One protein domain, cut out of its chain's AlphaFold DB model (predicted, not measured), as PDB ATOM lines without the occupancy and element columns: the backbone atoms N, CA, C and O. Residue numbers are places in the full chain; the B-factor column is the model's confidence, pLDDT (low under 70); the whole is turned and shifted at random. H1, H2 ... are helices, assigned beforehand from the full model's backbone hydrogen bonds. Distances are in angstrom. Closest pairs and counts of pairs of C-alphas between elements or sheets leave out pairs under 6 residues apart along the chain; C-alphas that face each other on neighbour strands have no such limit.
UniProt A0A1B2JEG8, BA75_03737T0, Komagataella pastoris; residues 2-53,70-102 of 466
ATOM      1  N   THR A   2     -47.064  20.782 -26.381       48.31
ATOM      2  CA  THR A   2     -48.096  19.823 -25.940       48.31
ATOM      3  C   THR A   2     -48.598  18.955 -27.096       48.31
ATOM      4  O   THR A   2     -48.287  17.786 -27.097       48.31
ATOM      5  N   GLN A   3     -49.107  19.518 -28.199       54.53
ATOM      6  CA  GLN A   3     -49.588  18.714 -29.349       54.53
ATOM      7  C   GLN A   3     -48.571  17.741 -29.990       54.53
ATOM      8  O   GLN A   3     -48.972  16.751 -30.590       54.53
ATOM      9  N   LEU A   4     -47.260  18.016 -29.917       42.94
ATOM     10  CA  LEU A   4     -46.239  17.101 -30.452       42.94
ATOM     11  C   LEU A   4     -45.912  16.009 -29.430       42.94
ATOM     12  O   LEU A   4     -45.775  14.858 -29.820       42.94
ATOM     13  N   ILE A   5     -45.825  16.379 -28.146       53.88
ATOM     14  CA  ILE A   5     -45.675  15.443 -27.027       53.88
ATOM     15  C   ILE A   5     -46.883  14.510 -26.986       53.88
ATOM     16  O   ILE A   5     -46.691  13.303 -26.962       53.88
ATOM     17  N   ASP A   6     -48.089  15.060 -27.108       60.62
ATOM     18  CA  ASP A   6     -49.354  14.333 -27.155       60.62
ATOM     19  C   ASP A   6     -49.371  13.378 -28.357       60.62
ATOM     20  O   ASP A   6     -49.650  12.202 -28.188       60.62
ATOM     21  N   LYS A   7     -48.930  13.813 -29.547       58.91
ATOM     22  CA  LYS A   7     -48.871  12.941 -30.736       58.91
ATOM     23  C   LYS A   7     -47.792  11.855 -30.654       58.91
ATOM     24  O   LYS A   7     -48.007  10.735 -31.110       58.91
ATOM     25  N   THR A   8     -46.622  12.152 -30.084       53.56
ATOM     26  CA  THR A   8     -45.602  11.121 -29.830       53.56
ATOM     27  C   THR A   8     -46.056  10.157 -28.746       53.56
ATOM     28  O   THR A   8     -45.834   8.958 -28.877       53.56
ATOM     29  N   PHE A   9     -46.734  10.653 -27.713       73.31
ATOM     30  CA  PHE A   9     -47.277   9.845 -26.635       73.31
ATOM     31  C   PHE A   9     -48.386   8.934 -27.158       73.31
ATOM     32  O   PHE A   9     -48.298   7.736 -26.936       73.31
ATOM     33  N   GLU A  10     -49.338   9.441 -27.945       71.81
ATOM     34  CA  GLU A  10     -50.392   8.642 -28.584       71.81
ATOM     35  C   GLU A  10     -49.825   7.565 -29.514       71.81
ATOM     36  O   GLU A  10     -50.257   6.419 -29.445       71.81
ATOM     37  N   ASN A  11     -48.808   7.878 -30.326       62.62
ATOM     38  CA  ASN A  11     -48.181   6.883 -31.201       62.62
ATOM     39  C   ASN A  11     -47.423   5.803 -30.412       62.62
ATOM     40  O   ASN A  11     -47.478   4.623 -30.758       62.62
ATOM     41  N   THR A  12     -46.716   6.196 -29.349       56.03
ATOM     42  CA  THR A  12     -45.959   5.251 -28.513       56.03
ATOM     43  C   THR A  12     -46.911   4.399 -27.673       56.03
ATOM     44  O   THR A  12     -46.723   3.193 -27.556       56.03
ATOM     45  N   TRP A  13     -47.970   5.009 -27.141       72.31
ATOM     46  CA  TRP A  13     -49.027   4.340 -26.392       72.31
ATOM     47  C   TRP A  13     -49.829   3.386 -27.280       72.31
ATOM     48  O   TRP A  13     -50.058   2.249 -26.885       72.31
ATOM     49  N   GLY A  14     -50.157   3.785 -28.512       74.75
ATOM     50  CA  GLY A  14     -50.789   2.921 -29.511       74.75
ATOM     51  C   GLY A  14     -49.931   1.705 -29.867       74.75
ATOM     52  O   GLY A  14     -50.445   0.591 -29.908       74.75
ATOM     53  N   ALA A  15     -48.615   1.882 -30.033       55.94
ATOM     54  CA  ALA A  15     -47.694   0.768 -30.265       55.94
ATOM     55  C   ALA A  15     -47.593  -0.183 -29.056       55.94
ATOM     56  O   ALA A  15     -47.504  -1.397 -29.234       55.94
ATOM     57  N   ILE A  16     -47.640   0.350 -27.829       58.72
ATOM     58  CA  ILE A  16     -47.657  -0.453 -26.596       58.72
ATOM     59  C   ILE A  16     -48.967  -1.235 -26.473       58.72
ATOM     60  O   ILE A  16     -48.919  -2.427 -26.175       58.72
ATOM     61  N   LEU A  17     -50.115  -0.608 -26.743       72.62
ATOM     62  CA  LEU A  17     -51.415  -1.283 -26.739       72.62
ATOM     63  C   LEU A  17     -51.472  -2.385 -27.801       72.62
ATOM     64  O   LEU A  17     -51.872  -3.498 -27.490       72.62
ATOM     65  N   GLN A  18     -50.966  -2.132 -29.009       70.44
ATOM     66  CA  GLN A  18     -50.913  -3.142 -30.065       70.44
ATOM     67  C   GLN A  18     -49.982  -4.313 -29.696       70.44
ATOM     68  O   GLN A  18     -50.314  -5.474 -29.926       70.44
ATOM     69  N   ALA A  19     -48.830  -4.035 -29.077       55.34
ATOM     70  CA  ALA A  19     -47.941  -5.078 -28.566       55.34
ATOM     71  C   ALA A  19     -48.586  -5.878 -27.421       55.34
ATOM     72  O   ALA A  19     -48.399  -7.094 -27.337       55.34
ATOM     73  N   GLN A  20     -49.362  -5.216 -26.559       66.88
ATOM     74  CA  GLN A  20     -50.126  -5.859 -25.496       66.88
ATOM     75  C   GLN A  20     -51.247  -6.735 -26.065       66.88
ATOM     76  O   GLN A  20     -51.419  -7.852 -25.584       66.88
ATOM     77  N   ASP A  21     -51.950  -6.289 -27.105       76.88
ATOM     78  CA  ASP A  21     -52.986  -7.070 -27.781       76.88
ATOM     79  C   ASP A  21     -52.387  -8.315 -28.446       76.88
ATOM     80  O   ASP A  21     -52.882  -9.415 -28.213       76.88
ATOM     81  N   TYR A  22     -51.251  -8.202 -29.149       69.06
ATOM     82  CA  TYR A  22     -50.541  -9.372 -29.691       69.06
ATOM     83  C   TYR A  22     -50.039 -10.323 -28.592       69.06
ATOM     84  O   TYR A  22     -50.069 -11.549 -28.746       69.06
ATOM     85  N   ALA A  23     -49.589  -9.789 -27.453       58.28
ATOM     86  CA  ALA A  23     -49.209 -10.604 -26.302       58.28
ATOM     87  C   ALA A  23     -50.428 -11.320 -25.691       58.28
ATOM     88  O   ALA A  23     -50.348 -12.496 -25.346       58.28
ATOM     89  N   GLN A  24     -51.576 -10.655 -25.592       75.06
ATOM     90  CA  GLN A  24     -52.804 -11.267 -25.088       75.06
ATOM     91  C   GLN A  24     -53.388 -12.286 -26.066       75.06
ATOM     92  O   GLN A  24     -53.864 -13.330 -25.631       75.06
ATOM     93  N   GLU A  25     -53.323 -12.025 -27.368       81.00
ATOM     94  CA  GLU A  25     -53.778 -12.938 -28.416       81.00
ATOM     95  C   GLU A  25     -52.892 -14.186 -28.476       81.00
ATOM     96  O   GLU A  25     -53.405 -15.300 -28.522       81.00
ATOM     97  N   SER A  26     -51.571 -14.033 -28.336       63.12
ATOM     98  CA  SER A  26     -50.658 -15.176 -28.209       63.12
ATOM     99  C   SER A  26     -50.868 -15.958 -26.910       63.12
ATOM    100  O   SER A  26     -50.837 -17.186 -26.938       63.12
ATOM    101  N   ILE A  27     -51.158 -15.296 -25.782       67.50
ATOM    102  CA  ILE A  27     -51.530 -15.981 -24.531       67.50
ATOM    103  C   ILE A  27     -52.857 -16.732 -24.690       67.50
ATOM    104  O   ILE A  27     -52.933 -17.885 -24.273       67.50
ATOM    105  N   LYS A  28     -53.878 -16.125 -25.309       80.12
ATOM    106  CA  LYS A  28     -55.161 -16.785 -25.600       80.12
ATOM    107  C   LYS A  28     -54.968 -17.980 -26.523       80.12
ATOM    108  O   LYS A  28     -55.460 -19.053 -26.204       80.12
ATOM    109  N   TYR A  29     -54.178 -17.832 -27.583       78.75
ATOM    110  CA  TYR A  29     -53.827 -18.921 -28.491       78.75
ATOM    111  C   TYR A  29     -53.102 -20.057 -27.757       78.75
ATOM    112  O   TYR A  29     -53.430 -21.227 -27.935       78.75
ATOM    113  N   ILE A  30     -52.156 -19.734 -26.868       66.12
ATOM    114  CA  ILE A  30     -51.478 -20.730 -26.028       66.12
ATOM    115  C   ILE A  30     -52.461 -21.397 -25.057       66.12
ATOM    116  O   ILE A  30     -52.359 -22.600 -24.841       66.12
ATOM    117  N   GLN A  31     -53.407 -20.663 -24.470       74.31
ATOM    118  CA  GLN A  31     -54.420 -21.216 -23.562       74.31
ATOM    119  C   GLN A  31     -55.432 -22.112 -24.291       74.31
ATOM    120  O   GLN A  31     -55.749 -23.190 -23.794       74.31
ATOM    121  N   GLU A  32     -55.873 -21.721 -25.482       86.19
ATOM    122  CA  GLU A  32     -56.749 -22.512 -26.353       86.19
ATOM    123  C   GLU A  32     -56.043 -23.795 -26.815       86.19
ATOM    124  O   GLU A  32     -56.572 -24.904 -26.690       86.19
ATOM    125  N   LYS A  33     -54.776 -23.681 -27.232       80.00
ATOM    126  CA  LYS A  33     -53.947 -24.848 -27.555       80.00
ATOM    127  C   LYS A  33     -53.583 -25.677 -26.332       80.00
ATOM    128  O   LYS A  33     -53.358 -26.873 -26.472       80.00
ATOM    129  N   ARG A  34     -53.582 -25.101 -25.128       73.62
ATOM    130  CA  ARG A  34     -53.424 -25.851 -23.877       73.62
ATOM    131  C   ARG A  34     -54.643 -26.722 -23.592       73.62
ATOM    132  O   ARG A  34     -54.439 -27.824 -23.108       73.62
ATOM    133  N   SER A  35     -55.869 -26.294 -23.900       75.75
ATOM    134  CA  SER A  35     -57.042 -27.180 -23.790       75.75
ATOM    135  C   SER A  35     -57.023 -28.310 -24.821       75.75
ATOM    136  O   SER A  35     -57.354 -29.445 -24.483       75.75
ATOM    137  N   GLU A  36     -56.554 -28.046 -26.041       80.38
ATOM    138  CA  GLU A  36     -56.334 -29.099 -27.044       80.38
ATOM    139  C   GLU A  36     -55.227 -30.067 -26.590       80.38
ATOM    140  O   GLU A  36     -55.368 -31.279 -26.674       80.38
ATOM    141  N   PHE A  37     -54.147 -29.549 -26.002       70.88
ATOM    142  CA  PHE A  37     -53.080 -30.382 -25.457       70.88
ATOM    143  C   PHE A  37     -53.528 -31.177 -24.225       70.88
ATOM    144  O   PHE A  37     -53.155 -32.335 -24.083       70.88
ATOM    145  N   ASN A  38     -54.333 -30.576 -23.347       77.94
ATOM    146  CA  ASN A  38     -54.870 -31.237 -22.164       77.94
ATOM    147  C   ASN A  38     -55.878 -32.322 -22.541       77.94
ATOM    148  O   ASN A  38     -55.820 -33.374 -21.934       77.94
ATOM    149  N   SER A  39     -56.734 -32.114 -23.546       78.44
ATOM    150  CA  SER A  39     -57.630 -33.172 -24.044       78.44
ATOM    151  C   SER A  39     -56.845 -34.301 -24.707       78.44
ATOM    152  O   SER A  39     -57.060 -35.453 -24.370       78.44
ATOM    153  N   VAL A  40     -55.828 -33.999 -25.523       76.50
ATOM    154  CA  VAL A  40     -54.918 -35.035 -26.049       76.50
ATOM    155  C   VAL A  40     -54.195 -35.776 -24.916       76.50
ATOM    156  O   VAL A  40     -53.932 -36.976 -25.020       76.50
ATOM    157  N   PHE A  41     -53.859 -35.081 -23.826       76.56
ATOM    158  CA  PHE A  41     -53.230 -35.679 -22.652       76.56
ATOM    159  C   PHE A  41     -54.215 -36.518 -21.831       76.56
ATOM    160  O   PHE A  41     -53.852 -37.611 -21.415       76.56
ATOM    161  N   GLU A  42     -55.446 -36.053 -21.630       81.44
ATOM    162  CA  GLU A  42     -56.515 -36.778 -20.940       81.44
ATOM    163  C   GLU A  42     -56.939 -38.011 -21.742       81.44
ATOM    164  O   GLU A  42     -56.917 -39.096 -21.176       81.44
ATOM    165  N   ASP A  43     -57.139 -37.900 -23.058       80.25
ATOM    166  CA  ASP A  43     -57.369 -39.030 -23.969       80.25
ATOM    167  C   ASP A  43     -56.203 -40.026 -23.923       80.25
ATOM    168  O   ASP A  43     -56.391 -41.244 -23.933       80.25
ATOM    169  N   SER A  44     -54.963 -39.529 -23.837       75.75
ATOM    170  CA  SER A  44     -53.791 -40.393 -23.671       75.75
ATOM    171  C   SER A  44     -53.811 -41.098 -22.316       75.75
ATOM    172  O   SER A  44     -53.560 -42.301 -22.268       75.75
ATOM    173  N   VAL A  45     -54.133 -40.393 -21.229       80.50
ATOM    174  CA  VAL A  45     -54.224 -40.948 -19.870       80.50
ATOM    175  C   VAL A  45     -55.365 -41.958 -19.762       80.50
ATOM    176  O   VAL A  45     -55.166 -43.022 -19.179       80.50
ATOM    177  N   GLU A  46     -56.523 -41.680 -20.351       79.94
ATOM    178  CA  GLU A  46     -57.684 -42.566 -20.364       79.94
ATOM    179  C   GLU A  46     -57.416 -43.787 -21.249       79.94
ATOM    180  O   GLU A  46     -57.601 -44.910 -20.791       79.94
ATOM    181  N   SER A  47     -56.783 -43.618 -22.418       78.00
ATOM    182  CA  SER A  47     -56.317 -44.757 -23.223       78.00
ATOM    183  C   SER A  47     -55.278 -45.614 -22.489       78.00
ATOM    184  O   SER A  47     -55.253 -46.831 -22.657       78.00
ATOM    185  N   ILE A  48     -54.421 -45.012 -21.654       74.25
ATOM    186  CA  ILE A  48     -53.466 -45.742 -20.812       74.25
ATOM    187  C   ILE A  48     -54.208 -46.485 -19.701       74.25
ATOM    188  O   ILE A  48     -53.849 -47.627 -19.407       74.25
ATOM    189  N   LYS A  49     -55.245 -45.881 -19.110       80.12
ATOM    190  CA  LYS A  49     -56.076 -46.476 -18.058       80.12
ATOM    191  C   LYS A  49     -56.893 -47.658 -18.587       80.12
ATOM    192  O   LYS A  49     -56.886 -48.728 -17.984       80.12
ATOM    193  N   ASP A  50     -57.486 -47.518 -19.766       77.31
ATOM    194  CA  ASP A  50     -58.210 -48.587 -20.453       77.31
ATOM    195  C   ASP A  50     -57.267 -49.705 -20.894       77.31
ATOM    196  O   ASP A  50     -57.565 -50.883 -20.692       77.31
ATOM    197  N   ARG A  51     -56.072 -49.366 -21.399       69.62
ATOM    198  CA  ARG A  51     -55.024 -50.358 -21.696       69.62
ATOM    199  C   ARG A  51     -54.514 -51.061 -20.442       69.62
ATOM    200  O   ARG A  51     -54.201 -52.241 -20.526       69.62
ATOM    201  N   THR A  52     -54.451 -50.397 -19.286       69.81
ATOM    202  CA  THR A  52     -54.067 -51.046 -18.015       69.81
ATOM    203  C   THR A  52     -55.184 -51.923 -17.453       69.81
ATOM    204  O   THR A  52     -54.898 -53.010 -16.953       69.81
ATOM    205  N   HIS A  53     -56.454 -51.532 -17.594       69.12
ATOM    206  CA  HIS A  53     -57.589 -52.385 -17.233       69.12
ATOM    207  C   HIS A  53     -57.731 -53.602 -18.164       69.12
ATOM    208  O   HIS A  53     -57.980 -54.703 -17.676       69.12
ATOM    209  N   ASN A  70     -39.552 -40.760 -26.721       77.44
ATOM    210  CA  ASN A  70     -39.929 -41.081 -28.100       77.44
ATOM    211  C   ASN A  70     -41.111 -40.242 -28.605       77.44
ATOM    212  O   ASN A  70     -41.232 -40.001 -29.803       77.44
ATOM    213  N   ILE A  71     -41.967 -39.755 -27.702       78.94
ATOM    214  CA  ILE A  71     -43.065 -38.841 -28.048       78.94
ATOM    215  C   ILE A  71     -42.496 -37.467 -28.414       78.94
ATOM    216  O   ILE A  71     -42.870 -36.888 -29.434       78.94
ATOM    217  N   MET A  72     -41.543 -36.967 -27.620       76.12
ATOM    218  CA  MET A  72     -40.922 -35.669 -27.882       76.12
ATOM    219  C   MET A  72     -40.048 -35.698 -29.140       76.12
ATOM    220  O   MET A  72     -40.104 -34.764 -29.940       76.12
ATOM    221  N   THR A  73     -39.293 -36.778 -29.375       84.25
ATOM    222  CA  THR A  73     -38.528 -36.922 -30.622       84.25
ATOM    223  C   THR A  73     -39.451 -37.040 -31.831       84.25
ATOM    224  O   THR A  73     -39.208 -36.351 -32.816       84.25
ATOM    225  N   ASN A  74     -40.555 -37.795 -31.757       86.00
ATOM    226  CA  ASN A  74     -41.527 -37.863 -32.855       86.00
ATOM    227  C   ASN A  74     -42.175 -36.511 -33.158       86.00
ATOM    228  O   ASN A  74     -42.350 -36.173 -34.328       86.00
ATOM    229  N   PHE A  75     -42.498 -35.716 -32.138       83.81
ATOM    230  CA  PHE A  75     -43.024 -34.368 -32.346       83.81
ATOM    231  C   PHE A  75     -42.005 -33.475 -33.069       83.81
ATOM    232  O   PHE A  75     -42.336 -32.823 -34.060       83.81
ATOM    233  N   LEU A  76     -40.741 -33.501 -32.634       83.94
ATOM    234  CA  LEU A  76     -39.668 -32.736 -33.272       83.94
ATOM    235  C   LEU A  76     -39.384 -33.218 -34.702       83.94
ATOM    236  O   LEU A  76     -39.168 -32.391 -35.584       83.94
ATOM    237  N   TYR A  77     -39.458 -34.526 -34.964       89.44
ATOM    238  CA  TYR A  77     -39.333 -35.085 -36.314       89.44
ATOM    239  C   TYR A  77     -40.492 -34.666 -37.220       89.44
ATOM    240  O   TYR A  77     -40.263 -34.281 -38.370       89.44
ATOM    241  N   LYS A  78     -41.723 -34.689 -36.702       92.31
ATOM    242  CA  LYS A  78     -42.929 -34.300 -37.440       92.31
ATOM    243  C   LYS A  78     -42.938 -32.807 -37.784       92.31
ATOM    244  O   LYS A  78     -43.405 -32.432 -38.854       92.31
ATOM    245  N   HIS A  79     -42.366 -31.968 -36.919       89.12
ATOM    246  CA  HIS A  79     -42.345 -30.509 -37.066       89.12
ATOM    247  C   HIS A  79     -40.959 -29.934 -37.404       89.12
ATOM    248  O   HIS A  79     -40.725 -28.732 -37.240       89.12
ATOM    249  N   LYS A  80     -40.034 -30.758 -37.921       88.50
ATOM    250  CA  LYS A  80     -38.644 -30.344 -38.179       88.50
ATOM    251  C   LYS A  80     -38.546 -29.105 -39.073       88.50
ATOM    252  O   LYS A  80     -37.762 -28.207 -38.784       88.50
ATOM    253  N   TYR A  81     -39.386 -29.009 -40.105       88.25
ATOM    254  CA  TYR A  81     -39.355 -27.894 -41.057       88.25
ATOM    255  C   TYR A  81     -39.901 -26.586 -40.476       88.25
ATOM    256  O   TYR A  81     -39.312 -25.532 -40.699       88.25
ATOM    257  N   SER A  82     -40.982 -26.636 -39.690       84.38
ATOM    258  CA  SER A  82     -41.543 -25.433 -39.060       84.38
ATOM    259  C   SER A  82     -40.607 -24.870 -37.993       84.38
ATOM    260  O   SER A  82     -40.429 -23.657 -37.913       84.38
ATOM    261  N   ILE A  83     -39.950 -25.740 -37.220       88.88
ATOM    262  CA  ILE A  83     -38.973 -25.322 -36.207       88.88
ATOM    263  C   ILE A  83     -37.749 -24.690 -36.881       88.88
ATOM    264  O   ILE A  83     -37.332 -23.603 -36.489       88.88
ATOM    265  N   TRP A  84     -37.219 -25.312 -37.939       89.62
ATOM    266  CA  TRP A  84     -36.113 -24.742 -38.713       89.62
ATOM    267  C   TRP A  84     -36.463 -23.391 -39.344       89.62
ATOM    268  O   TRP A  84     -35.638 -22.480 -39.301       89.62
ATOM    269  N   GLY A  85     -37.680 -23.231 -39.874       90.44
ATOM    270  CA  GLY A  85     -38.142 -21.961 -40.440       90.44
ATOM    271  C   GLY A  85     -38.162 -20.832 -39.409       90.44
ATOM    272  O   GLY A  85     -37.587 -19.770 -39.645       90.44
ATOM    273  N   VAL A  86     -38.751 -21.075 -38.235       89.88
ATOM    274  CA  VAL A  86     -38.836 -20.068 -37.162       89.88
ATOM    275  C   VAL A  86     -37.451 -19.737 -36.598       89.88
ATOM    276  O   VAL A  86     -37.106 -18.561 -36.460       89.88
ATOM    277  N   CYS A  87     -36.626 -20.750 -36.318       90.88
ATOM    278  CA  CYS A  87     -35.269 -20.542 -35.811       90.88
ATOM    279  C   CYS A  87     -34.371 -19.825 -36.827       90.88
ATOM    280  O   CYS A  87     -33.582 -18.963 -36.439       90.88
ATOM    281  N   GLY A  88     -34.504 -20.150 -38.116       93.50
ATOM    282  CA  GLY A  88     -33.751 -19.517 -39.196       93.50
ATOM    283  C   GLY A  88     -34.049 -18.024 -39.297       93.50
ATOM    284  O   GLY A  88     -33.126 -17.216 -39.243       93.50
ATOM    285  N   VAL A  89     -35.332 -17.646 -39.341       91.94
ATOM    286  CA  VAL A  89     -35.743 -16.233 -39.401       91.94
ATOM    287  C   VAL A  89     -35.264 -15.465 -38.168       91.94
ATOM    288  O   VAL A  89     -34.687 -14.387 -38.304       91.94
ATOM    289  N   ALA A  90     -35.416 -16.034 -36.967       87.62
ATOM    290  CA  ALA A  90     -34.949 -15.399 -35.736       87.62
ATOM    291  C   ALA A  90     -33.422 -15.188 -35.728       87.62
ATOM    292  O   ALA A  90     -32.946 -14.109 -35.365       87.62
ATOM    293  N   ALA A  91     -32.649 -16.184 -36.172       91.69
ATOM    294  CA  ALA A  91     -31.198 -16.077 -36.282       91.69
ATOM    295  C   ALA A  91     -30.781 -15.016 -37.313       91.69
ATOM    296  O   ALA A  91     -29.902 -14.202 -37.029       91.69
ATOM    297  N   THR A  92     -31.437 -14.965 -38.475       87.69
ATOM    298  CA  THR A  92     -31.158 -13.960 -39.509       87.69
ATOM    299  C   THR A  92     -31.489 -12.547 -39.032       87.69
ATOM    300  O   THR A  92     -30.673 -11.648 -39.225       87.69
ATOM    301  N   CYS A  93     -32.619 -12.336 -38.349       91.62
ATOM    302  CA  CYS A  93     -32.958 -11.037 -37.762       91.62
ATOM    303  C   CYS A  93     -31.937 -10.599 -36.702       91.62
ATOM    304  O   CYS A  93     -31.531  -9.438 -36.694       91.62
ATOM    305  N   LEU A  94     -31.469 -11.515 -35.848       90.75
ATOM    306  CA  LEU A  94     -30.432 -11.219 -34.852       90.75
ATOM    307  C   LEU A  94     -29.084 -10.880 -35.495       90.75
ATOM    308  O   LEU A  94     -28.410  -9.945 -35.059       90.75
ATOM    309  N   LEU A  95     -28.684 -11.611 -36.537       91.88
ATOM    310  CA  LEU A  95     -27.456 -11.326 -37.275       91.88
ATOM    311  C   LEU A  95     -27.545  -9.994 -38.022       91.88
ATOM    312  O   LEU A  95     -26.591  -9.225 -37.972       91.88
ATOM    313  N   TYR A  96     -28.682  -9.690 -38.651       91.62
ATOM    314  CA  TYR A  96     -28.905  -8.410 -39.324       91.62
ATOM    315  C   TYR A  96     -28.904  -7.244 -38.335       91.62
ATOM    316  O   TYR A  96     -28.231  -6.243 -38.571       91.62
ATOM    317  N   TYR A  97     -29.580  -7.391 -37.194       86.38
ATOM    318  CA  TYR A  97     -29.565  -6.389 -36.133       86.38
ATOM    319  C   TYR A  97     -28.133  -6.130 -35.647       86.38
ATOM    320  O   TYR A  97     -27.679  -4.989 -35.658       86.38
ATOM    321  N   ASN A  98     -27.372  -7.184 -35.340       79.19
ATOM    322  CA  ASN A  98     -25.971  -7.045 -34.938       79.19
ATOM    323  C   ASN A  98     -25.094  -6.446 -36.045       79.19
ATOM    324  O   ASN A  98     -24.263  -5.595 -35.751       79.19
ATOM    325  N   TYR A  99     -25.285  -6.836 -37.307       80.94
ATOM    326  CA  TYR A  99     -24.535  -6.301 -38.444       80.94
ATOM    327  C   TYR A  99     -24.833  -4.817 -38.690       80.94
ATOM    328  O   TYR A  99     -23.911  -4.035 -38.887       80.94
ATOM    329  N   SER A 100     -26.102  -4.407 -38.610       75.12
ATOM    330  CA  SER A 100     -26.508  -2.998 -38.726       75.12
ATOM    331  C   SER A 100     -25.966  -2.127 -37.585       75.12
ATOM    332  O   SER A 100     -25.722  -0.939 -37.773       75.12
ATOM    333  N   GLN A 101     -25.722  -2.734 -36.422       64.38
ATOM    334  CA  GLN A 101     -25.106  -2.090 -35.265       64.38
ATOM    335  C   GLN A 101     -23.571  -2.139 -35.309       64.38
ATOM    336  O   GLN A 101     -22.919  -1.453 -34.520       64.38
ATOM    337  N   MET A 102     -22.963  -2.931 -36.206       53.81
ATOM    338  CA  MET A 102     -21.514  -2.926 -36.380       53.81
ATOM    339  C   MET A 102     -21.126  -1.637 -37.110       53.81
ATOM    340  O   MET A 102     -21.472  -1.475 -38.282       53.81
TER     341      MET A 102
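AT A GLANCE: This is residues 2 to 53 and 70 to 102 of the 466 residues of the protein "BA75_03737T0" of Komagataella pastoris (UniProt A0A1B2JEG8). One very long, nearly straight helix, H1, makes the length of this model, and a shorter arm of two helices, H2 and then H3, runs along one side of it across an open gap. H2 and H3 follow end to end with a corner between them, and H3 heads back toward the end of H1 where the printed part begins. You have 85 printed residues with three named helices, in the order H1, H2, H3, and no named strand; the class is all helix. The whole is extended, with a radius of gyration of the C-alphas of 21.7 A and spans of 73 by 33 by 13 A.

IN THESE COORDINATES: Find C-alpha 2 at (-48.096, 19.823, -25.940); from there H1, residues 2 to 53, runs 73.3 A to C-alpha 53 at (-57.589, -52.385, -17.233), with y falling along the way. H2 is residues 70 to 78. H3, residues 80 to 101, runs 31.5 A and ends at C-alpha 101, at (-25.106, -2.090, -35.265).

HOW THE PARTS SIT: Start from H1: it is apart from H2 and apart from H3, with no C-alpha of either within 8 A of it. At His 79 you find the tight link of one residue through which alone H2 and H3 meet. Look at the backbone O and N atoms: in H1, H2 and H3 every O i to N i+4 pair is within hydrogen-bond range.

THE WHOLE: The two C-alphas farthest apart are those of Thr 2 and His 53, at 73.3 A. After His 53 look for the cut: residues 54 to 69 are not printed, and C-alphas 53 and 70 are 23.6 A apart across it. Residues 2 to 53 and residues 70 to 102 stand free. The mean pLDDT of the printed part is 76.0; 23 residues are under 70, among them residues 2 to 8, 51 to 53 and 101 to 102.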